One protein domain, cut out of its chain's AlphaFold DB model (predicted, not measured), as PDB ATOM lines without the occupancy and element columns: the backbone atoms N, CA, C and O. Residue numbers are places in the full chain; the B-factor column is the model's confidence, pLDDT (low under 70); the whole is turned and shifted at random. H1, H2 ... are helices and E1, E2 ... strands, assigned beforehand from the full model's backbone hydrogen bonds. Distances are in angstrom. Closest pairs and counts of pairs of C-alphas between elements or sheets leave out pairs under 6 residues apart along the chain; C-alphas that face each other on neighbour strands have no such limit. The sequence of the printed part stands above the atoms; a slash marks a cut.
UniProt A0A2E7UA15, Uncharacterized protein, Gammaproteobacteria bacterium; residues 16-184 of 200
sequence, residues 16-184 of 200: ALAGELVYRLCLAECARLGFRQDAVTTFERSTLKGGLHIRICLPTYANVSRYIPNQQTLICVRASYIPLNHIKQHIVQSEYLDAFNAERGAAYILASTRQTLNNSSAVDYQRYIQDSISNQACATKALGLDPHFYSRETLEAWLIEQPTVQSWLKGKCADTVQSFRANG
ATOM      1  N   ALA A  16      47.731   7.075 -17.797       84.00
ATOM      2  CA  ALA A  16      46.621   6.666 -18.647       84.00
ATOM      3  C   ALA A  16      45.446   7.657 -18.575       84.00
ATOM      4  O   ALA A  16      44.948   8.095 -19.609       84.00
ATOM      5  N   LEU A  17      45.037   8.078 -17.369       87.00
ATOM      6  CA  LEU A  17      43.946   9.048 -17.208       87.00
ATOM      7  C   LEU A  17      44.319  10.447 -17.704       87.00
ATOM      8  O   LEU A  17      43.471  11.138 -18.258       87.00
ATOM      9  N   ALA A  18      45.571  10.873 -17.522       88.75
ATOM     10  CA  ALA A  18      46.073  12.128 -18.073       88.75
ATOM     11  C   ALA A  18      46.049  12.102 -19.606       88.75
ATOM     12  O   ALA A  18      45.611  13.064 -20.237       88.75
ATOM     13  N   GLY A  19      46.470  10.986 -20.199       89.75
ATOM     14  CA  GLY A  19      46.381  10.764 -21.632       89.75
ATOM     15  C   GLY A  19      44.937  10.794 -22.143       89.75
ATOM     16  O   GLY A  19      44.636  11.527 -23.085       89.75
ATOM     17  N   GLU A  20      44.025  10.074 -21.483       90.31
ATOM     18  CA  GLU A  20      42.602  10.066 -21.843       90.31
ATOM     19  C   GLU A  20      41.960  11.455 -21.683       90.31
ATOM     20  O   GLU A  20      41.163  11.868 -22.527       90.31
ATOM     21  N   LEU A  21      42.335  12.207 -20.642       92.06
ATOM     22  CA  LEU A  21      41.893  13.586 -20.443       92.06
ATOM     23  C   LEU A  21      42.268  14.459 -21.644       92.06
ATOM     24  O   LEU A  21      41.391  15.089 -22.232       92.06
ATOM     25  N   VAL A  22      43.547  14.484 -22.025       93.31
ATOM     26  CA  VAL A  22      44.009  15.310 -23.150       93.31
ATOM     27  C   VAL A  22      43.393  14.834 -24.462       93.31
ATOM     28  O   VAL A  22      42.976  15.661 -25.265       93.31
ATOM     29  N   TYR A  23      43.238  13.525 -24.663       93.62
ATOM     30  CA  TYR A  23      42.542  12.988 -25.833       93.62
ATOM     31  C   TYR A  23      41.099  13.502 -25.924       93.62
ATOM     32  O   TYR A  23      40.679  14.000 -26.968       93.62
ATOM     33  N   ARG A  24      40.346  13.465 -24.821       93.81
ATOM     34  CA  ARG A  24      38.973  13.988 -24.774       93.81
ATOM     35  C   ARG A  24      38.913  15.498 -24.978       93.81
ATOM     36  O   ARG A  24      37.983  15.964 -25.631       93.81
ATOM     37  N   LEU A  25      39.892  16.245 -24.470       94.75
ATOM     38  CA  LEU A  25      40.029  17.676 -24.750       94.75
ATOM     39  C   LEU A  25      40.268  17.927 -26.246       94.75
ATOM     40  O   LEU A  25      39.592  18.771 -26.828       94.75
ATOM     41  N   CYS A  26      41.135  17.142 -26.893       94.44
ATOM     42  CA  CYS A  26      41.373  17.227 -28.337       94.44
ATOM     43  C   CYS A  26      40.105  16.918 -29.141       94.44
ATOM     44  O   CYS A  26      39.784  17.646 -30.076       94.44
ATOM     45  N   LEU A  27      39.362  15.871 -28.767       93.88
ATOM     46  CA  LEU A  27      38.094  15.526 -29.412       93.88
ATOM     47  C   LEU A  27      37.054  16.638 -29.265       93.88
ATOM     48  O   LEU A  27      36.394  16.988 -30.241       93.88
ATOM     49  N   ALA A  28      36.904  17.186 -28.058       93.62
ATOM     50  CA  ALA A  28      35.964  18.268 -27.794       93.62
ATOM     51  C   ALA A  28      36.337  19.535 -28.577       93.62
ATOM     52  O   ALA A  28      35.469  20.193 -29.148       93.62
ATOM     53  N   GLU A  29      37.632  19.829 -28.679       93.56
ATOM     54  CA  GLU A  29      38.139  20.963 -29.440       93.56
ATOM     55  C   GLU A  29      37.948  20.779 -30.953       93.56
ATOM     56  O   GLU A  29      37.468  21.688 -31.626       93.56
ATOM     57  N   CYS A  30      38.222  19.585 -31.489       91.75
ATOM     58  CA  CYS A  30      37.947  19.265 -32.893       91.75
ATOM     59  C   CYS A  30      36.447  19.342 -33.205       91.75
ATOM     60  O   CYS A  30      36.064  19.908 -34.227       91.75
ATOM     61  N   ALA A  31      35.591  18.850 -32.304       92.00
ATOM     62  CA  ALA A  31      34.141  18.953 -32.445       92.00
ATOM     63  C   ALA A  31      33.666  20.417 -32.426       92.00
ATOM     64  O   ALA A  31      32.815  20.794 -33.230       92.00
ATOM     65  N   ARG A  32      34.257  21.263 -31.568       90.75
ATOM     66  CA  ARG A  32      34.000  22.714 -31.530       90.75
ATOM     67  C   ARG A  32      34.381  23.401 -32.844       90.75
ATOM     68  O   ARG A  32      33.720  24.352 -33.251       90.75
ATOM     69  N   LEU A  33      35.424  22.909 -33.511       89.75
ATOM     70  CA  LEU A  33      35.862  23.362 -34.834       89.75
ATOM     71  C   LEU A  33      35.043  22.753 -35.993       89.75
ATOM     72  O   LEU A  33      35.283  23.098 -37.146       89.75
ATOM     73  N   GLY A  34      34.069  21.881 -35.708       90.44
ATOM     74  CA  GLY A  34      33.200  21.252 -36.707       90.44
ATOM     75  C   GLY A  34      33.773  19.986 -37.352       90.44
ATOM     76  O   GLY A  34      33.241  19.526 -38.362       90.44
ATOM     77  N   PHE A  35      34.836  19.410 -36.789       90.81
ATOM     78  CA  PHE A  35      35.482  18.207 -37.314       90.81
ATOM     79  C   PHE A  35      35.053  16.937 -36.581       90.81
ATOM     80  O   PHE A  35      34.626  16.945 -35.423       90.81
ATOM     81  N   ARG A  36      35.162  15.817 -37.297       85.38
ATOM     82  CA  ARG A  36      34.850  14.478 -36.796       85.38
ATOM     83  C   ARG A  36      35.999  13.948 -35.929       85.38
ATOM     84  O   ARG A  36      37.120  14.446 -35.957       85.38
ATOM     85  N   GLN A  37      35.696  12.920 -35.139       83.44
ATOM     86  CA  GLN A  37      36.644  12.305 -34.198       83.44
ATOM     87  C   GLN A  37      37.791  11.547 -34.892       83.44
ATOM     88  O   GLN A  37      38.821  11.306 -34.276       83.44
ATOM     89  N   ASP A  38      37.625  11.198 -36.171       84.94
ATOM     90  CA  ASP A  38      38.627  10.526 -37.011       84.94
ATOM     91  C   ASP A  38      39.894  11.366 -37.246       84.94
ATOM     92  O   ASP A  38      40.953  10.816 -37.546       84.94
ATOM     93  N   ALA A  39      39.813  12.682 -37.042       86.69
ATOM     94  CA  ALA A  39      40.954  13.584 -37.101       86.69
ATOM     95  C   ALA A  39      41.964  13.382 -35.955       86.69
ATOM     96  O   ALA A  39      43.088  13.880 -36.048       86.69
ATOM     97  N   VAL A  40      41.587  12.678 -34.878       90.69
ATOM     98  CA  VAL A  40      42.428  12.473 -33.693       90.69
ATOM     99  C   VAL A  40      42.828  11.003 -33.587       90.69
ATOM    100  O   VAL A  40      41.989  10.115 -33.476       90.69
ATOM    101  N   THR A  41      44.130  10.730 -33.599       90.56
ATOM    102  CA  THR A  41      44.705   9.386 -33.449       90.56
ATOM    103  C   THR A  41      45.531   9.314 -32.169       90.56
ATOM    104  O   THR A  41      46.388  10.162 -31.937       90.56
ATOM    105  N   THR A  42      45.326   8.286 -31.350       88.00
ATOM    106  CA  THR A  42      46.156   8.017 -30.168       88.00
ATOM    107  C   THR A  42      47.219   6.972 -30.477       88.00
ATOM    108  O   THR A  42      46.923   5.934 -31.063       88.00
ATOM    109  N   PHE A  43      48.440   7.219 -30.020       81.25
ATOM    110  CA  PHE A  43      49.558   6.291 -30.067       81.25
ATOM    111  C   PHE A  43      50.003   5.988 -28.639       81.25
ATOM    112  O   PHE A  43      50.577   6.831 -27.942       81.25
ATOM    113  N   GLU A  44      49.735   4.764 -28.203       69.00
ATOM    114  CA  GLU A  44      50.300   4.220 -26.977       69.00
ATOM    115  C   GLU A  44      51.640   3.566 -27.306       69.00
ATOM    116  O   GLU A  44      51.723   2.720 -28.196       69.00
ATOM    117  N   ARG A  45      52.705   3.938 -26.587       57.28
ATOM    118  CA  ARG A  45      53.971   3.202 -26.658       57.28
ATOM    119  C   ARG A  45      54.169   2.370 -25.403       57.28
ATOM    120  O   ARG A  45      54.221   2.907 -24.300       57.28
ATOM    121  N   SER A  46      54.365   1.066 -25.591       47.41
ATOM    122  CA  SER A  46      54.502   0.070 -24.522       47.41
ATOM    123  C   SER A  46      55.899  -0.010 -23.875       47.41
ATOM    124  O   SER A  46      56.261  -1.050 -23.330       47.41
ATOM    125  N   THR A  47      56.730   1.036 -23.919       41.94
ATOM    126  CA  THR A  47      58.133   0.924 -23.467       41.94
ATOM    127  C   THR A  47      58.515   1.970 -22.426       41.94
ATOM    128  O   THR A  47      58.715   3.130 -22.776       41.94
ATOM    129  N   LEU A  48      58.672   1.506 -21.174       40.72
ATOM    130  CA  LEU A  48      59.551   1.927 -20.055       40.72
ATOM    131  C   LEU A  48      59.686   3.410 -19.638       40.72
ATOM    132  O   LEU A  48      60.131   3.675 -18.525       40.72
ATOM    133  N   LYS A  49      59.303   4.385 -20.462       52.69
ATOM    134  CA  LYS A  49      59.336   5.828 -20.174       52.69
ATOM    135  C   LYS A  49      58.049   6.465 -20.696       52.69
ATOM    136  O   LYS A  49      58.099   7.319 -21.585       52.69
ATOM    137  N   GLY A  50      56.927   6.007 -20.147       53.72
ATOM    138  CA  GLY A  50      55.552   6.277 -20.561       53.72
ATOM    139  C   GLY A  50      55.224   7.740 -20.865       53.72
ATOM    140  O   GLY A  50      55.380   8.634 -20.028       53.72
ATOM    141  N   GLY A  51      54.772   7.974 -22.093       67.25
ATOM    142  CA  GLY A  51      53.979   9.144 -22.440       67.25
ATOM    143  C   GLY A  51      53.028   8.791 -23.575       67.25
ATOM    144  O   GLY A  51      53.452   8.183 -24.564       67.25
ATOM    145  N   LEU A  52      51.755   9.158 -23.429       85.12
ATOM    146  CA  LEU A  52      50.757   9.001 -24.484       85.12
ATOM    147  C   LEU A  52      51.011  10.052 -25.563       85.12
ATOM    148  O   LEU A  52      51.153  11.232 -25.242       85.12
ATOM    149  N   HIS A  53      51.043   9.638 -26.829       88.50
ATOM    150  CA  HIS A  53      51.115  10.567 -27.951       88.50
ATOM    151  C   HIS A  53      49.753  10.657 -28.636       88.50
ATOM    152  O   HIS A  53      49.089   9.649 -28.861       88.50
ATOM    153  N   ILE A  54      49.320  11.865 -28.964       91.81
ATOM    154  CA  ILE A  54      48.044  12.141 -29.618       91.81
ATOM    155  C   ILE A  54      48.351  12.959 -30.862       91.81
ATOM    156  O   ILE A  54      48.912  14.047 -30.773       91.81
ATOM    157  N   ARG A  55      47.995  12.431 -32.024       93.31
ATOM    158  CA  ARG A  55      48.159  13.097 -33.310       93.31
ATOM    159  C   ARG A  55      46.829  13.661 -33.766       93.31
ATOM    160  O   ARG A  55      45.826  12.954 -33.776       93.31
ATOM    161  N   ILE A  56      46.856  14.905 -34.202       93.50
ATOM    162  CA  ILE A  56      45.724  15.620 -34.770       93.50
ATOM    163  C   ILE A  56      46.079  15.949 -36.217       93.50
ATOM    164  O   ILE A  56      47.104  16.581 -36.480       93.50
ATOM    165  N   CYS A  57      45.232  15.505 -37.141       92.44
ATOM    166  CA  CYS A  57      45.350  15.770 -38.570       92.44
ATOM    167  C   CYS A  57      44.054  16.407 -39.073       92.44
ATOM    168  O   CYS A  57      43.094  15.709 -39.395       92.44
ATOM    169  N   LEU A  58      44.037  17.734 -39.160       91.31
ATOM    170  CA  LEU A  58      42.914  18.491 -39.701       91.31
ATOM    171  C   LEU A  58      43.121  18.823 -41.194       91.31
ATOM    172  O   LEU A  58      44.261  18.901 -41.671       91.31
ATOM    173  N   PRO A  59      42.033  19.033 -41.959       89.62
ATOM    174  CA  PRO A  59      42.110  19.538 -43.330       89.62
ATOM    175  C   PRO A  59      42.783  20.916 -43.417       89.62
ATOM    176  O   PRO A  59      42.788  21.678 -42.458       89.62
ATOM    177  N   THR A  60      43.298  21.288 -44.593       86.44
ATOM    178  CA  THR A  60      44.012  22.570 -44.801       86.44
ATOM    179  C   THR A  60      43.185  23.812 -44.513       86.44
ATOM    180  O   THR A  60      43.730  24.829 -44.104       86.44
ATOM    181  N   TYR A  61      41.881  23.739 -44.754       86.81
ATOM    182  CA  TYR A  61      40.946  24.836 -44.526       86.81
ATOM    183  C   TYR A  61      40.467  24.907 -43.070       86.81
ATOM    184  O   TYR A  61      39.626  25.742 -42.745       86.81
ATOM    185  N   ALA A  62      40.938  24.007 -42.203       88.06
ATOM    186  CA  ALA A  62      40.540  24.002 -40.810       88.06
ATOM    187  C   ALA A  62      41.075  25.234 -40.086       88.06
ATOM    188  O   ALA A  62      42.264  25.562 -40.164       88.06
ATOM    189  N   ASN A  63      40.183  25.870 -39.331       88.06
ATOM    190  CA  ASN A  63      40.574  26.873 -38.360       88.06
ATOM    191  C   ASN A  63      41.353  26.201 -37.226       88.06
ATOM    192  O   ASN A  63      41.004  25.109 -36.778       88.06
ATOM    193  N   VAL A  64      42.392  26.882 -36.760       89.44
ATOM    194  CA  VAL A  64      43.162  26.500 -35.574       89.44
ATOM    195  C   VAL A  64      42.529  27.100 -34.320       89.44
ATOM    196  O   VAL A  64      41.639  27.953 -34.393       89.44
ATOM    197  N   SER A  65      42.978  26.661 -33.151       90.75
ATOM    198  CA  SER A  65      42.538  27.214 -31.874       90.75
ATOM    199  C   SER A  65      43.709  27.520 -30.952       90.75
ATOM    200  O   SER A  65      44.854  27.181 -31.237       90.75
ATOM    201  N   ARG A  66      43.419  28.136 -29.801       91.62
ATOM    202  CA  ARG A  66      44.426  28.400 -28.761       91.62
ATOM    203  C   ARG A  66      45.111  27.130 -28.225       91.62
ATOM    204  O   ARG A  66      46.210  27.235 -27.695       91.62
ATOM    205  N   TYR A  67      44.466  25.963 -28.335       93.25
ATOM    206  CA  TYR A  67      44.975  24.674 -27.833       93.25
ATOM    207  C   TYR A  67      45.436  23.719 -28.939       93.25
ATOM    208  O   TYR A  67      46.103  22.723 -28.673       93.25
ATOM    209  N   ILE A  68      45.054  24.003 -30.184       93.25
ATOM    210  CA  ILE A  68      45.497  23.281 -31.375       93.25
ATOM    211  C   ILE A  68      46.049  24.351 -32.322       93.25
ATOM    212  O   ILE A  68      45.300  24.865 -33.154       93.25
ATOM    213  N   PRO A  69      47.325  24.748 -32.158       92.56
ATOM    214  CA  PRO A  69      47.895  25.907 -32.844       92.56
ATOM    215  C   PRO A  69      48.142  25.659 -34.339       92.56
ATOM    216  O   PRO A  69      48.321  26.611 -35.093       92.56
ATOM    217  N   ASN A  70      48.133  24.397 -34.783       92.94
ATOM    218  CA  ASN A  70      48.339  24.009 -36.177       92.94
ATOM    219  C   ASN A  70      47.377  22.875 -36.586       92.94
ATOM    220  O   ASN A  70      47.011  22.033 -35.762       92.94
ATOM    221  N   GLN A  71      46.989  22.813 -37.864       92.19
ATOM    222  CA  GLN A  71      46.177  21.721 -38.418       92.19
ATOM    223  C   GLN A  71      46.851  20.347 -38.271       92.19
ATOM    224  O   GLN A  71      46.168  19.326 -38.206       92.19
ATOM    225  N   GLN A  72      48.181  20.320 -38.215       92.94
ATOM    226  CA  GLN A  72      48.995  19.145 -37.931       92.94
ATOM    227  C   GLN A  72      49.625  19.331 -36.557       92.94
ATOM    228  O   GLN A  72      50.539  20.132 -36.397       92.94
ATOM    229  N   THR A  73      49.112  18.635 -35.545       94.06
ATOM    230  CA  THR A  73      49.582  18.789 -34.162       94.06
ATOM    231  C   THR A  73      49.864  17.426 -33.541       94.06
ATOM    232  O   THR A  73      49.019  16.534 -33.587       94.06
ATOM    233  N   LEU A  74      51.043  17.253 -32.945       92.38
ATOM    234  CA  LEU A  74      51.397  16.085 -32.140       92.38
ATOM    235  C   LEU A  74      51.533  16.503 -30.677       92.38
ATOM    236  O   LEU A  74      52.315  17.393 -30.358       92.38
ATOM    237  N   ILE A  75      50.802  15.844 -29.785       93.00
ATOM    238  CA  ILE A  75      50.814  16.116 -28.347       93.00
ATOM    239  C   ILE A  75      51.399  14.916 -27.614       93.00
ATOM    240  O   ILE A  75      50.866  13.817 -27.720       93.00
ATOM    241  N   CYS A  76      52.462  15.115 -26.841       90.88
ATOM    242  CA  CYS A  76      52.987  14.135 -25.896       90.88
ATOM    243  C   CYS A  76      52.523  14.488 -24.482       90.88
ATOM    244  O   CYS A  76      52.804  15.580 -23.989       90.88
ATOM    245  N   VAL A  77      51.840  13.567 -23.809       90.56
ATOM    246  CA  VAL A  77      51.273  13.776 -22.473       90.56
ATOM    247  C   VAL A  77      52.092  13.043 -21.420       90.56
ATOM    248  O   VAL A  77      52.428  11.866 -21.580       90.56
ATOM    249  N   ARG A  78      52.383  13.724 -20.307       88.69
ATOM    250  CA  ARG A  78      53.084  13.168 -19.142       88.69
ATOM    251  C   ARG A  78      52.352  13.502 -17.846       88.69
ATOM    252  O   ARG A  78      52.076  14.663 -17.555       88.69
ATOM    253  N   ALA A  79      52.126  12.490 -17.010       88.31
ATOM    254  CA  ALA A  79      51.602  12.673 -15.655       88.31
ATOM    255  C   ALA A  79      52.713  12.864 -14.605       88.31
ATOM    256  O   ALA A  79      52.648  12.337 -13.494       88.31
ATOM    257  N   SER A  80      53.778  13.581 -14.963       86.69
ATOM    258  CA  SER A  80      54.954  13.790 -14.117       86.69
ATOM    259  C   SER A  80      55.568  15.169 -14.341       86.69
ATOM    260  O   SER A  80      55.341  15.811 -15.368       86.69
ATOM    261  N   TYR A  81      56.342  15.625 -13.356       87.12
ATOM    262  CA  TYR A  81      57.231  16.774 -13.518       87.12
ATOM    263  C   TYR A  81      58.309  16.427 -14.551       87.12
ATOM    264  O   TYR A  81      58.841  15.312 -14.518       87.12
ATOM    265  N   ILE A  82      58.638  17.357 -15.450       85.50
ATOM    266  CA  ILE A  82      59.577  17.106 -16.551       85.50
ATOM    267  C   ILE A  82      60.802  18.004 -16.384       85.50
ATOM    268  O   ILE A  82      60.784  19.145 -16.819       85.50
ATOM    269  N   PRO A  83      61.905  17.511 -15.809       85.75
ATOM    270  CA  PRO A  83      63.148  18.270 -15.753       85.75
ATOM    271  C   PRO A  83      63.659  18.672 -17.150       85.75
ATOM    272  O   PRO A  83      63.633  17.864 -18.080       85.75
ATOM    273  N   LEU A  84      64.212  19.885 -17.294       84.94
ATOM    274  CA  LEU A  84      64.754  20.388 -18.572       84.94
ATOM    275  C   LEU A  84      65.815  19.460 -19.195       84.94
ATOM    276  O   LEU A  84      65.895  19.318 -20.414       84.94
ATOM    277  N   ASN A  85      66.626  18.788 -18.375       82.81
ATOM    278  CA  ASN A  85      67.628  17.829 -18.854       82.81
ATOM    279  C   ASN A  85      67.000  16.571 -19.488       82.81
ATOM    280  O   ASN A  85      67.610  15.975 -20.373       82.81
ATOM    281  N   HIS A  86      65.787  16.185 -19.083       81.31
ATOM    282  CA  HIS A  86      65.065  15.048 -19.653       81.31
ATOM    283  C   HIS A  86      64.440  15.385 -21.009       81.31
ATOM    284  O   HIS A  86      64.279  14.486 -21.831       81.31
ATOM    285  N   ILE A  87      64.158  16.663 -21.286       81.62
ATOM    286  CA  ILE A  87      63.654  17.107 -22.596       81.62
ATOM    287  C   ILE A  87      64.685  16.824 -23.689       81.62
ATOM    288  O   ILE A  87      64.332  16.356 -24.762       81.62
ATOM    289  N   LYS A  88      65.979  16.998 -23.400       74.56
ATOM    290  CA  LYS A  88      67.054  16.692 -24.361       74.56
ATOM    291  C   LYS A  88      67.071  15.227 -24.800       74.56
ATOM    292  O   LYS A  88      67.495  14.935 -25.909       74.56
ATOM    293  N   GLN A  89      66.609  14.321 -23.941       73.88
ATOM    294  CA  GLN A  89      66.529  12.882 -24.208       73.88
ATOM    295  C   GLN A  89      65.182  12.460 -24.805       73.88
ATOM    296  O   GLN A  89      64.947  11.269 -25.010       73.88
ATOM    297  N   HIS A  90      64.265  13.405 -25.005       74.12
ATOM    298  CA  HIS A  90      62.942  13.118 -25.516       74.12
ATOM    299  C   HIS A  90      63.031  12.771 -26.998       74.12
ATOM    300  O   HIS A  90      63.492  13.604 -27.762       74.12
ATOM    301  N   ILE A  91      62.594  11.578 -27.406       73.25
ATOM    302  CA  ILE A  91      62.671  11.140 -28.806       73.25
ATOM    303  C   ILE A  91      61.273  11.056 -29.410       73.25
ATOM    304  O   ILE A  91      60.451  10.270 -28.929       73.25
ATOM    305  N   VAL A  92      61.038  11.798 -30.493       76.19
ATOM    306  CA  VAL A  92      59.808  11.701 -31.289       76.19
ATOM    307  C   VAL A  92      60.016  10.656 -32.379       76.19
ATOM    308  O   VAL A  92      60.978  10.714 -33.138       76.19
ATOM    309  N   GLN A  93      59.134   9.659 -32.439       77.19
ATOM    310  CA  GLN A  93      59.210   8.625 -33.472       77.19
ATOM    311  C   GLN A  93      58.671   9.162 -34.798       77.19
ATOM    312  O   GLN A  93      57.636   9.831 -34.819       77.19
ATOM    313  N   SER A  94      59.334   8.822 -35.905       76.00
ATOM    314  CA  SER A  94      58.901   9.227 -37.249       76.00
ATOM    315  C   SER A  94      57.496   8.741 -37.582       76.00
ATOM    316  O   SER A  94      56.727   9.483 -38.177       76.00
ATOM    317  N   GLU A  95      57.127   7.550 -37.099       81.00
ATOM    318  CA  GLU A  95      55.806   6.939 -37.294       81.00
ATOM    319  C   GLU A  95      54.644   7.827 -36.806       81.00
ATOM    320  O   GLU A  95      53.542   7.810 -37.359       81.00
ATOM    321  N   TYR A  96      54.890   8.679 -35.804       83.12
ATOM    322  CA  TYR A  96      53.892   9.631 -35.307       83.12
ATOM    323  C   TYR A  96      53.713  10.831 -36.244       83.12
ATOM    324  O   TYR A  96      52.675  11.486 -36.205       83.12
ATOM    325  N   LEU A  97      54.688  11.093 -37.114       83.25
ATOM    326  CA  LEU A  97      54.726  12.216 -38.050       83.25
ATOM    327  C   LEU A  97      54.438  11.796 -39.501       83.25
ATOM    328  O   LEU A  97      54.300  12.662 -40.358       83.25
ATOM    329  N   ASP A  98      54.295  10.502 -39.800       83.81
ATOM    330  CA  ASP A  98      54.143  10.001 -41.179       83.81
ATOM    331  C   ASP A  98      52.936  10.589 -41.928       83.81
ATOM    332  O   ASP A  98      52.995  10.805 -43.140       83.81
ATOM    333  N   ALA A  99      51.853  10.893 -41.205       84.19
ATOM    334  CA  ALA A  99      50.652  11.518 -41.764       84.19
ATOM    335  C   ALA A  99      50.775  13.043 -41.946       84.19
ATOM    336  O   ALA A  99      49.864  13.671 -42.491       84.19
ATOM    337  N   PHE A 100      51.864  13.656 -41.475       88.62
ATOM    338  CA  PHE A 100      52.092  15.090 -41.602       88.62
ATOM    339  C   PHE A 100      52.726  15.448 -42.948       88.62
ATOM    340  O   PHE A 100      53.472  14.682 -43.566       88.62
ATOM    341  N   ASN A 101      52.402  16.651 -43.416       86.00
ATOM    342  CA  ASN A 101      52.877  17.188 -44.676       86.00
ATOM    343  C   ASN A 101      53.959  18.222 -44.357       86.00
ATOM    344  O   ASN A 101      53.673  19.247 -43.747       86.00
ATOM    345  N   ALA A 102      55.185  17.951 -44.806       84.19
ATOM    346  CA  ALA A 102      56.352  18.798 -44.566       84.19
ATOM    347  C   ALA A 102      56.134  20.267 -44.962       84.19
ATOM    348  O   ALA A 102      56.598  21.160 -44.260       84.19
ATOM    349  N   GLU A 103      55.380  20.520 -46.036       85.00
ATOM    350  CA  GLU A 103      55.140  21.866 -46.570       85.00
ATOM    351  C   GLU A 103      54.237  22.725 -45.679       85.00
ATOM    352  O   GLU A 103      54.245  23.947 -45.784       85.00
ATOM    353  N   ARG A 104      53.439  22.099 -44.806       84.19
ATOM    354  CA  ARG A 104      52.473  22.803 -43.947       84.19
ATOM    355  C   ARG A 104      53.049  23.157 -42.580       84.19
ATOM    356  O   ARG A 104      52.452  23.950 -41.853       84.19
ATOM    357  N   GLY A 105      54.191  22.565 -42.236       86.25
ATOM    358  CA  GLY A 105      54.673  22.525 -40.864       86.25
ATOM    359  C   GLY A 105      53.718  21.757 -39.947       86.25
ATOM    360  O   GLY A 105      52.641  21.315 -40.344       86.25
ATOM    361  N   ALA A 106      54.128  21.579 -38.702       90.88
ATOM    362  CA  ALA A 106      53.300  20.979 -37.668       90.88
ATOM    363  C   ALA A 106      53.638  21.594 -36.309       90.88
ATOM    364  O   ALA A 106      54.710  22.156 -36.122       90.88
ATOM    365  N   ALA A 107      52.738  21.478 -35.343       92.38
ATOM    366  CA  ALA A 107      53.020  21.818 -33.960       92.38
ATOM    367  C   ALA A 107      53.383  20.563 -33.166       92.38
ATOM    368  O   ALA A 107      52.766  19.505 -33.323       92.38
ATOM    369  N   TYR A 108      54.360  20.692 -32.278       91.69
ATOM    370  CA  TYR A 108      54.681  19.679 -31.287       91.69
ATOM    371  C   TYR A 108      54.428  20.231 -29.889       91.69
ATOM    372  O   TYR A 108      54.992  21.250 -29.505       91.69
ATOM    373  N   ILE A 109      53.603  19.541 -29.112       92.81
ATOM    374  CA  ILE A 109      53.171  19.983 -27.791       92.81
ATOM    375  C   ILE A 109      53.621  18.967 -26.754       92.81
ATOM    376  O   ILE A 109      53.217  17.807 -26.793       92.81
ATOM    377  N   LEU A 110      54.406  19.405 -25.775       91.31
ATOM    378  CA  LEU A 110      54.682  18.618 -24.577       91.31
ATOM    379  C   LEU A 110      53.756  19.077 -23.449       91.31
ATOM    380  O   LEU A 110      53.871  20.199 -22.963       91.31
ATOM    381  N   ALA A 111      52.838  18.212 -23.031       92.38
ATOM    382  CA  ALA A 111      51.861  18.491 -21.990       92.38
ATOM    383  C   ALA A 111      52.215  17.764 -20.688       92.38
ATOM    384  O   ALA A 111      52.449  16.552 -20.684       92.38
ATOM    385  N   SER A 112      52.205  18.488 -19.568       91.12
ATOM    386  CA  SER A 112      52.392  17.911 -18.237       91.12
ATOM    387  C   SER A 112      51.260  18.292 -17.293       91.12
ATOM    388  O   SER A 112      50.943  19.465 -17.121       91.12
ATOM    389  N   THR A 113      50.700  17.295 -16.604       89.88
ATOM    390  CA  THR A 113      49.664  17.519 -15.581       89.88
ATOM    391  C   THR A 113      50.224  17.959 -14.228       89.88
ATOM    392  O   THR A 113      49.457  18.331 -13.342       89.88
ATOM    393  N   ARG A 114      51.551  17.901 -14.041       88.81
ATOM    394  CA  ARG A 114      52.220  18.215 -12.764       88.81
ATOM    395  C   ARG A 114      53.214  19.367 -12.852       88.81
ATOM    396  O   ARG A 114      53.709  19.810 -11.819       88.81
ATOM    397  N   GLN A 115      53.533  19.830 -14.057       88.44
ATOM    398  CA  GLN A 115      54.405  20.980 -14.245       88.44
ATOM    399  C   GLN A 115      53.603  22.266 -14.072       88.44
ATOM    400  O   GLN A 115      52.648  22.499 -14.807       88.44
ATOM    401  N   THR A 116      54.045  23.123 -13.161       85.06
ATOM    402  CA  THR A 116      53.634  24.527 -13.096       85.06
ATOM    403  C   THR A 116      54.724  25.373 -13.736       85.06
ATOM    404  O   THR A 116      55.911  25.080 -13.543       85.06
ATOM    405  N   LEU A 117      54.365  26.415 -14.480       79.06
ATOM    406  CA  LEU A 117      55.351  27.298 -15.104       79.06
ATOM    407  C   LEU A 117      55.106  28.764 -14.774       79.06
ATOM    408  O   LEU A 117      53.973  29.229 -14.704       79.06
ATOM    409  N   ASN A 118      56.208  29.498 -14.640       72.69
ATOM    410  CA  ASN A 118      56.226  30.940 -14.840       72.69
ATOM    411  C   ASN A 118      56.658  31.244 -16.290       72.69
ATOM    412  O   ASN A 118      57.199  30.378 -16.985       72.69
ATOM    413  N   ASN A 119      56.429  32.475 -16.754       64.50
ATOM    414  CA  ASN A 119      56.655  32.852 -18.157       64.50
ATOM    415  C   ASN A 119      58.095  32.596 -18.633       64.50
ATOM    416  O   ASN A 119      58.292  32.124 -19.750       64.50
ATOM    417  N   SER A 120      59.097  32.853 -17.786       69.19
ATOM    418  CA  SER A 120      60.509  32.598 -18.106       69.19
ATOM    419  C   SER A 120      60.785  31.119 -18.366       69.19
ATOM    420  O   SER A 120      61.432  30.778 -19.350       69.19
ATOM    421  N   SER A 121      60.236  30.229 -17.536       78.75
ATOM    422  CA  SER A 121      60.436  28.796 -17.716       78.75
ATOM    423  C   SER A 121      59.718  28.272 -18.961       78.75
ATOM    424  O   SER A 121      60.251  27.391 -19.616       78.75
ATOM    425  N   ALA A 122      58.562  28.813 -19.355       79.06
ATOM    426  CA  ALA A 122      57.883  28.365 -20.577       79.06
ATOM    427  C   ALA A 122      58.750  28.534 -21.838       79.06
ATOM    428  O   ALA A 122      58.845  27.604 -22.642       79.06
ATOM    429  N   VAL A 123      59.447  29.668 -21.954       85.31
ATOM    430  CA  VAL A 123      60.369  29.944 -23.067       85.31
ATOM    431  C   VAL A 123      61.537  28.957 -23.072       85.31
ATOM    432  O   VAL A 123      61.890  28.425 -24.126       85.31
ATOM    433  N   ASP A 124      62.103  28.653 -21.900       87.88
ATOM    434  CA  ASP A 124      63.174  27.662 -21.785       87.88
ATOM    435  C   ASP A 124      62.699  26.274 -22.231       87.88
ATOM    436  O   ASP A 124      63.384  25.607 -23.002       87.88
ATOM    437  N   TYR A 125      61.505  25.839 -21.818       88.75
ATOM    438  CA  TYR A 125      60.965  24.545 -22.250       88.75
ATOM    439  C   TYR A 125      60.771  24.500 -23.767       88.75
ATOM    440  O   TYR A 125      61.213  23.539 -24.393       88.75
ATOM    441  N   GLN A 126      60.176  25.532 -24.370       89.44
ATOM    442  CA  GLN A 126      59.997  25.592 -25.825       89.44
ATOM    443  C   GLN A 126      61.333  25.540 -26.565       89.44
ATOM    444  O   GLN A 126      61.473  24.777 -27.518       89.44
ATOM    445  N   ARG A 127      62.344  26.272 -26.085       88.31
ATOM    446  CA  ARG A 127      63.692  26.243 -26.661       88.31
ATOM    447  C   ARG A 127      64.335  24.861 -26.557       88.31
ATOM    448  O   ARG A 127      64.867  24.358 -27.537       88.31
ATOM    449  N   TYR A 128      64.259  24.215 -25.395       87.88
ATOM    450  CA  TYR A 128      64.836  22.881 -25.205       87.88
ATOM    451  C   TYR A 128      64.110  21.811 -26.028       87.88
ATOM    452  O   TYR A 128      64.747  20.872 -26.508       87.88
ATOM    453  N   ILE A 129      62.794  21.950 -26.201       87.56
ATOM    454  CA  ILE A 129      62.005  21.108 -27.102       87.56
ATOM    455  C   ILE A 129      62.460  21.342 -28.546       87.56
ATOM    456  O   ILE A 129      62.762  20.368 -29.231       87.56
ATOM    457  N   GLN A 130      62.593  22.602 -28.982       87.62
ATOM    458  CA  GLN A 130      63.093  22.942 -30.317       87.62
ATOM    459  C   GLN A 130      64.454  22.310 -30.582       87.62
ATOM    460  O   GLN A 130      64.644  21.674 -31.616       87.62
ATOM    461  N   ASP A 131      65.394  22.467 -29.651       85.12
ATOM    462  CA  ASP A 131      66.751  21.948 -29.784       85.12
ATOM    463  C   ASP A 131      66.737  20.413 -29.845       85.12
ATOM    464  O   ASP A 131      67.400  19.810 -30.688       85.12
ATOM    465  N   SER A 132      65.949  19.760 -28.983       82.44
ATOM    466  CA  SER A 132      65.814  18.299 -28.970       82.44
ATOM    467  C   SER A 132      65.244  17.763 -30.286       82.44
ATOM    468  O   SER A 132      65.790  16.811 -30.848       82.44
ATOM    469  N   ILE A 133      64.193  18.404 -30.800       78.12
ATOM    470  CA  ILE A 133      63.530  18.014 -32.042       78.12
ATOM    471  C   ILE A 133      64.417  18.310 -33.244       78.12
ATOM    472  O   ILE A 133      64.559  17.447 -34.096       78.12
ATOM    473  N   SER A 134      65.057  19.477 -33.317       75.62
ATOM    474  CA  SER A 134      65.914  19.855 -34.454       75.62
ATOM    475  C   SER A 134      67.098  18.895 -34.606       75.62
ATOM    476  O   SER A 134      67.436  18.491 -35.718       75.62
ATOM    477  N   ASN A 135      67.668  18.445 -33.482       70.06
ATOM    478  CA  ASN A 135      68.719  17.425 -33.466       70.06
ATOM    479  C   ASN A 135      68.243  16.052 -33.986       70.06
ATOM    480  O   ASN A 135      69.069  15.250 -34.417       70.06
ATOM    481  N   GLN A 136      66.935  15.774 -33.971       65.88
ATOM    482  CA  GLN A 136      66.334  14.519 -34.453       65.88
ATOM    483  C   GLN A 136      65.733  14.633 -35.858       65.88
ATOM    484  O   GLN A 136      65.844  13.705 -36.658       65.88
ATOM    485  N   ALA A 137      65.128  15.777 -36.181       54.62
ATOM    486  CA  ALA A 137      64.498  16.081 -37.462       54.62
ATOM    487  C   ALA A 137      65.520  16.110 -38.610       54.62
ATOM    488  O   ALA A 137      65.165  15.833 -39.753       54.62
ATOM    489  N   CYS A 138      66.808  16.319 -38.305       48.88
ATOM    490  CA  CYS A 138      67.901  16.115 -39.260       48.88
ATOM    491  C   CYS A 138      67.922  14.678 -39.845       48.88
ATOM    492  O   CYS A 138      68.416  14.470 -40.949       48.88
ATOM    493  N   ALA A 139      67.331  13.692 -39.154       51.03
ATOM    494  CA  ALA A 139      67.221  12.307 -39.619       51.03
ATOM    495  C   ALA A 139      65.863  11.952 -40.258       51.03
ATOM    496  O   ALA A 139      65.746  10.916 -40.907       51.03
ATOM    497  N   THR A 140      64.819  12.764 -40.073       53.31
ATOM    498  CA  THR A 140      63.432  12.377 -40.381       53.31
ATOM    499  C   THR A 140      62.658  13.567 -40.919       53.31
ATOM    500  O   THR A 140      62.109  14.310 -40.126       53.31
ATOM    501  N   LYS A 141      62.617  13.708 -42.260       58.53
ATOM    502  CA  LYS A 141      61.766  14.627 -43.057       58.53
ATOM    503  C   LYS A 141      61.805  16.075 -42.534       58.53
ATOM    504  O   LYS A 141      61.269  16.337 -41.475       58.53
ATOM    505  N   ALA A 142      62.377  17.027 -43.276       66.62
ATOM    506  CA  ALA A 142      62.477  18.444 -42.881       66.62
ATOM    507  C   ALA A 142      61.100  19.126 -42.662       66.62
ATOM    508  O   ALA A 142      60.641  19.931 -43.465       66.62
ATOM    509  N   LEU A 143      60.414  18.755 -41.587       75.56
ATOM    510  CA  LEU A 143      59.111  19.212 -41.156       75.56
ATOM    511  C   LEU A 143      59.370  20.332 -40.159       75.56
ATOM    512  O   LEU A 143      59.984  20.107 -39.114       75.56
ATOM    513  N   GLY A 144      58.925  21.541 -40.491       81.00
ATOM    514  CA  GLY A 144      58.977  22.662 -39.559       81.00
ATOM    515  C   GLY A 144      58.072  22.371 -38.367       81.00
ATOM    516  O   GLY A 144      56.853  22.434 -38.509       81.00
ATOM    517  N   LEU A 145      58.664  22.011 -37.226       85.44
ATOM    518  CA  LEU A 145      57.943  21.759 -35.984       85.44
ATOM    519  C   LEU A 145      57.962  23.009 -35.104       85.44
ATOM    520  O   LEU A 145      59.033  23.491 -34.751       85.44
ATOM    521  N   ASP A 146      56.777  23.503 -34.757       89.88
ATOM    522  CA  ASP A 146      56.568  24.612 -33.828       89.88
ATOM    523  C   ASP A 146      56.367  24.065 -32.398       89.88
ATOM    524  O   ASP A 146      55.400  23.331 -32.157       89.88
ATOM    525  N   PRO A 147      57.284  24.331 -31.451       91.19
ATOM    526  CA  PRO A 147      57.295  23.705 -30.138       91.19
ATOM    527  C   PRO A 147      56.438  24.473 -29.126       91.19
ATOM    528  O   PRO A 147      56.608  25.667 -28.874       91.19
ATOM    529  N   HIS A 148      55.577  23.746 -28.428       92.50
ATOM    530  CA  HIS A 148      54.729  24.266 -27.360       92.50
ATOM    531  C   HIS A 148      54.885  23.433 -26.096       92.50
ATOM    532  O   HIS A 148      55.121  22.222 -26.140       92.50
ATOM    533  N   PHE A 149      54.706  24.082 -24.950       92.31
ATOM    534  CA  PHE A 149      54.635  23.400 -23.667       92.31
ATOM    535  C   PHE A 149      53.332  23.742 -22.956       92.31
ATOM    536  O   PHE A 149      53.044  24.912 -22.705       92.31
ATOM    537  N   TYR A 150      52.552  22.722 -22.606       93.19
ATOM    538  CA  TYR A 150      51.313  22.880 -21.848       93.19
ATOM    539  C   TYR A 150      51.561  22.493 -20.397       93.19
ATOM    540  O   TYR A 150      51.741  21.319 -20.066       93.19
ATOM    541  N   SER A 151      51.578  23.508 -19.534       92.19
ATOM    542  CA  SER A 151      51.618  23.320 -18.091       92.19
ATOM    543  C   SER A 151      50.256  22.879 -17.565       92.19
ATOM    544  O   SER A 151      49.243  22.901 -18.273       92.19
ATOM    545  N   ARG A 152      50.226  22.522 -16.284       91.69
ATOM    546  CA  ARG A 152      48.997  22.207 -15.568       91.69
ATOM    547  C   ARG A 152      47.975  23.334 -15.695       91.69
ATOM    548  O   ARG A 152      46.827  23.049 -16.000       91.69
ATOM    549  N   GLU A 153      48.390  24.591 -15.555       90.94
ATOM    550  CA  GLU A 153      47.502  25.756 -15.665       90.94
ATOM    551  C   GLU A 153      46.878  25.862 -17.066       90.94
ATOM    552  O   GLU A 153      45.687  26.143 -17.202       90.94
ATOM    553  N   THR A 154      47.653  25.577 -18.120       92.06
ATOM    554  CA  THR A 154      47.140  25.544 -19.498       92.06
ATOM    555  C   THR A 154      46.092  24.446 -19.675       92.06
ATOM    556  O   THR A 154      45.050  24.684 -20.290       92.06
ATOM    557  N   LEU A 155      46.341  23.257 -19.118       93.00
ATOM    558  CA  LEU A 155      45.399  22.136 -19.166       93.00
ATOM    559  C   LEU A 155      44.139  22.401 -18.330       93.00
ATOM    560  O   LEU A 155      43.042  22.043 -18.752       93.00
ATOM    561  N   GLU A 156      44.270  23.051 -17.175       92.06
ATOM    562  CA  GLU A 156      43.140  23.463 -16.336       92.06
ATOM    563  C   GLU A 156      42.273  24.497 -17.049       92.06
ATOM    564  O   GLU A 156      41.052  24.344 -17.092       92.06
ATOM    565  N   ALA A 157      42.890  25.500 -17.681       92.25
ATOM    566  CA  ALA A 157      42.171  26.461 -18.504       92.25
ATOM    567  C   ALA A 157      41.420  25.759 -19.648       92.25
ATOM    568  O   ALA A 157      40.251  26.056 -19.878       92.25
ATOM    569  N   TRP A 158      42.059  24.793 -20.321       94.31
ATOM    570  CA  TRP A 158      41.408  24.016 -21.385       94.31
ATOM    571  C   TRP A 158      40.214  23.221 -20.873       94.31
ATOM    572  O   TRP A 158      39.154  23.201 -21.493       94.31
ATOM    573  N   LEU A 159      40.358  22.608 -19.702       93.56
ATOM    574  CA  LEU A 159      39.290  21.852 -19.073       93.56
ATOM    575  C   LEU A 159      38.096  22.730 -18.675       93.56
ATOM    576  O   LEU A 159      36.955  22.290 -18.807       93.56
ATOM    577  N   ILE A 160      38.340  23.951 -18.193       92.19
ATOM    578  CA  ILE A 160      37.283  24.909 -17.828       92.19
ATOM    579  C   ILE A 160      36.437  25.284 -19.051       92.19
ATOM    580  O   ILE A 160      35.217  25.390 -18.938       92.19
ATOM    581  N   GLU A 161      37.059  25.419 -20.220       92.50
ATOM    582  CA  GLU A 161      36.365  25.723 -21.478       92.50
ATOM    583  C   GLU A 161      35.575  24.534 -22.049       92.50
ATOM    584  O   GLU A 161      34.808  24.705 -22.995       92.50
ATOM    585  N   GLN A 162      35.716  23.335 -21.470       92.25
ATOM    586  CA  GLN A 162      35.110  22.099 -21.968       92.25
ATOM    587  C   GLN A 162      34.252  21.394 -20.891       92.25
ATOM    588  O   GLN A 162      34.657  20.364 -20.334       92.25
ATOM    589  N   PRO A 163      33.018  21.878 -20.614       90.75
ATOM    590  CA  PRO A 163      32.162  21.371 -19.529       90.75
ATOM    591  C   PRO A 163      31.857  19.868 -19.597       90.75
ATOM    592  O   PRO A 163      31.755  19.194 -18.567       90.75
ATOM    593  N   THR A 164      31.736  19.316 -20.808       91.69
ATOM    594  CA  THR A 164      31.497  17.882 -21.032       91.69
ATOM    595  C   THR A 164      32.670  17.039 -20.531       91.69
ATOM    596  O   THR A 164      32.471  16.034 -19.847       91.69
ATOM    597  N   VAL A 165      33.902  17.475 -20.811       92.75
ATOM    598  CA  VAL A 165      35.120  16.789 -20.357       92.75
ATOM    599  C   VAL A 165      35.291  16.958 -18.849       92.75
ATOM    600  O   VAL A 165      35.626  15.999 -18.156       92.75
ATOM    601  N   GLN A 166      34.971  18.137 -18.314       91.06
ATOM    602  CA  GLN A 166      34.989  18.384 -16.873       91.06
ATOM    603  C   GLN A 166      34.021  17.461 -16.115       91.06
ATOM    604  O   GLN A 166      34.370  16.915 -15.067       91.06
ATOM    605  N   SER A 167      32.813  17.264 -16.646       90.00
ATOM    606  CA  SER A 167      31.805  16.371 -16.060       90.00
ATOM    607  C   SER A 167      32.259  14.912 -16.093       90.00
ATOM    608  O   SER A 167      32.155  14.211 -15.086       90.00
ATOM    609  N   TRP A 168      32.842  14.476 -17.213       93.00
ATOM    610  CA  TRP A 168      33.454  13.152 -17.328       93.00
ATOM    611  C   TRP A 168      34.574  12.939 -16.298       93.00
ATOM    612  O   TRP A 168      34.581  11.919 -15.607       93.00
ATOM    613  N   LEU A 169      35.480  13.911 -16.141       89.94
ATOM    614  CA  LEU A 169      36.602  13.807 -15.205       89.94
ATOM    615  C   LEU A 169      36.114  13.677 -13.757       89.94
ATOM    616  O   LEU A 169      36.596  12.823 -13.015       89.94
ATOM    617  N   LYS A 170      35.102  14.467 -13.374       87.62
ATOM    618  CA  LYS A 170      34.455  14.364 -12.055       87.62
ATOM    619  C   LYS A 170      33.865  12.973 -11.818       87.62
ATOM    620  O   LYS A 170      34.054  12.426 -10.734       87.62
ATOM    621  N   GLY A 171      33.207  12.396 -12.828       85.94
ATOM    622  CA  GLY A 171      32.702  11.021 -12.781       85.94
ATOM    623  C   GLY A 171      33.818  10.007 -12.527       85.94
ATOM    624  O   GLY A 171      33.749   9.245 -11.567       85.94
ATOM    625  N   LYS A 172      34.916  10.078 -13.289       85.81
ATOM    626  CA  LYS A 172      36.076   9.189 -13.102       85.81
ATOM    627  C   LYS A 172      36.721   9.315 -11.722       85.81
ATOM    628  O   LYS A 172      37.106   8.304 -11.128       85.81
ATOM    629  N   CYS A 173      36.822  10.529 -11.185       80.75
ATOM    630  CA  CYS A 173      37.322  10.737  -9.829       80.75
ATOM    631  C   CYS A 173      36.380  10.136  -8.773       80.75
ATOM    632  O   CYS A 173      36.857   9.538  -7.809       80.75
ATOM    633  N   ALA A 174      35.061  10.255  -8.954       79.69
ATOM    634  CA  ALA A 174      34.071   9.672  -8.051       79.69
ATOM    635  C   ALA A 174      34.111   8.133  -8.064       79.69
ATOM    636  O   ALA A 174      34.198   7.528  -6.994       79.69
ATOM    637  N   ASP A 175      34.157   7.518  -9.250       77.38
ATOM    638  CA  ASP A 175      34.274   6.063  -9.425       77.38
ATOM    639  C   ASP A 175      35.527   5.516  -8.732       77.38
ATOM    640  O   ASP A 175      35.496   4.488  -8.052       77.38
ATOM    641  N   THR A 176      36.637   6.247  -8.856       72.12
ATOM    642  CA  THR A 176      37.909   5.902  -8.218       72.12
ATOM    643  C   THR A 176      37.795   5.940  -6.690       72.12
ATOM    644  O   THR A 176      38.222   5.012  -6.011       72.12
ATOM    645  N   VAL A 177      37.169   6.972  -6.116       68.88
ATOM    646  CA  VAL A 177      36.944   7.054  -4.659       68.88
ATOM    647  C   VAL A 177      36.004   5.947  -4.171       68.88
ATOM    648  O   VAL A 177      36.206   5.400  -3.083       68.88
ATOM    649  N   GLN A 178      34.982   5.605  -4.954       64.94
ATOM    650  CA  GLN A 178      34.029   4.557  -4.603       64.94
ATOM    651  C   GLN A 178      34.662   3.160  -4.650       64.94
ATOM    652  O   GLN A 178      34.430   2.372  -3.732       64.94
ATOM    653  N   SER A 179      35.513   2.870  -5.640       59.12
ATOM    654  CA  SER A 179      36.230   1.591  -5.721       59.12
ATOM    655  C   SER A 179      37.198   1.395  -4.548       59.12
ATOM    656  O   SER A 179      37.244   0.310  -3.972       59.12
ATOM    657  N   PHE A 180      37.887   2.451  -4.100       59.06
ATOM    658  CA  PHE A 180      38.722   2.391  -2.895       59.06
ATOM    659  C   PHE A 180      37.916   2.099  -1.626       59.06
ATOM    660  O   PHE A 180      38.351   1.317  -0.782       59.06
ATOM    661  N   ARG A 181      36.723   2.694  -1.488       59.47
ATOM    662  CA  ARG A 181      35.838   2.432  -0.340       59.47
ATOM    663  C   ARG A 181      35.282   1.009  -0.342       59.47
ATOM    664  O   ARG A 181      35.118   0.442   0.731       59.47
ATOM    665  N   ALA A 182      35.009   0.447  -1.518       60.44
ATOM    666  CA  ALA A 182      34.512  -0.918  -1.660       60.44
ATOM    667  C   ALA A 182      35.603  -1.978  -1.421       60.44
ATOM    668  O   ALA A 182      35.316  -3.029  -0.858       60.44
ATOM    669  N   ASN A 183      36.853  -1.691  -1.803       54.81
ATOM    670  CA  ASN A 183      37.942  -2.673  -1.786       54.81
ATOM    671  C   ASN A 183      38.812  -2.650  -0.516       54.81
ATOM    672  O   ASN A 183      39.759  -3.425  -0.427       54.81
ATOM    673  N   GLY A 184      38.542  -1.770   0.457       50.59
ATOM    674  CA  GLY A 184      39.208  -1.759   1.772       50.59
ATOM    675  C   GLY A 184      40.726  -1.499   1.770       50.59
ATOM    676  O   GLY A 184      41.340  -1.494   2.834       50.59
TER     677      GLY A 184
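This is residues 16 to 184 of the 200 residues of an uncharacterized protein of Gammaproteobacteria bacterium (UniProt A0A2E7UA15). A twisted sheet is sandwiched between two helices, H1 running along the strands on one face and H3 slantwise over the edge strand E5 on the other. After E5 the short H4 turns past the sheet into the long helix H5, whose residues 173 to 183, with Gly 184, stick out as a free arm. The printed part has 169 residues with five named helices and five named strands, in the order H1 E1 E2 E3 H2 E4 H3 E5 H4 H5; the sheet, E1 E2 E3 E4 E5, is mixed, and the class is mixed, helices and strands. The whole is compact, with a radius of gyration of the C-alphas of 16.4 A and spans of 53 by 38 by 33 A.

The strands are E1, residues 40 to 43, E2, 52 to 57, E3, 72 to 78, 20.1 A long, E4, 106 to 112, 19.7 A long, and E5, 145 to 150. H1, residues 16 to 32, is 24.1 A long and begins at C-alpha 16 (46.621, 6.666, -18.647). H2 is residues 84 to 87, H3 residues 119 to 137, 26.7 A, and H4 residues 152 to 160, 12.2 A. H5, residues 163 to 183, is 30.4 A long and ends at C-alpha 183 (37.942, -2.673, -1.786).

E1, E2 and E3 form a meander, each strand the antiparallel neighbour of the one before; N 41 and O 55 are 2.8 A apart, N 54 and O 75 2.8 A. E3 and E4 are parallel, with N 76 and O 109 at 2.8 A, as are E4 and E5, with N 148 and O 108 at 2.8 A. E3, H2, E4 and E4, H3, E5 are strand-helix-strand units, parallel neighbour strands with a helix between, both with right-handed crossovers. With H1 and H3 on opposite faces, there are three layers, helices on both sides of the sheet. H1 is over E2 and E3 at a height of 8.9 A; the C-alphas of Gly 19 and Leu 52, its closest to E2, are 5.5 A apart. H3 is over E5 at a height of 7.6 A, and touches H2, closest C-alphas Ile 87 and Ile 129, 6.2 A. H4 only grazes the sheet with residues 152 to 158. H4 and H5 only just touch, only at the corner, with 3 pairs of C-alphas within 8 A, the closest Leu 159 and Gln 166 at 5.9 A. H5 touches H1 with residues 165 to 169 alone, closest C-alphas Arg 24 and Val 165, 6.5 A, at a shallow tilt of 23 degrees, opposite ways. In H1, H3, H4 and H5 every O i to N i+4 pair is within hydrogen-bond range; H2 is too short for one.

The C-alphas farthest apart, those of Glu 103 and Gly 184, are 56.1 A apart. The printed part has no cut; the links E2 to E3 and H2 to E4 are long. Residues 44 to 51, 119 to 120, 136 to 142 and 177 to 184 have pLDDT under 70.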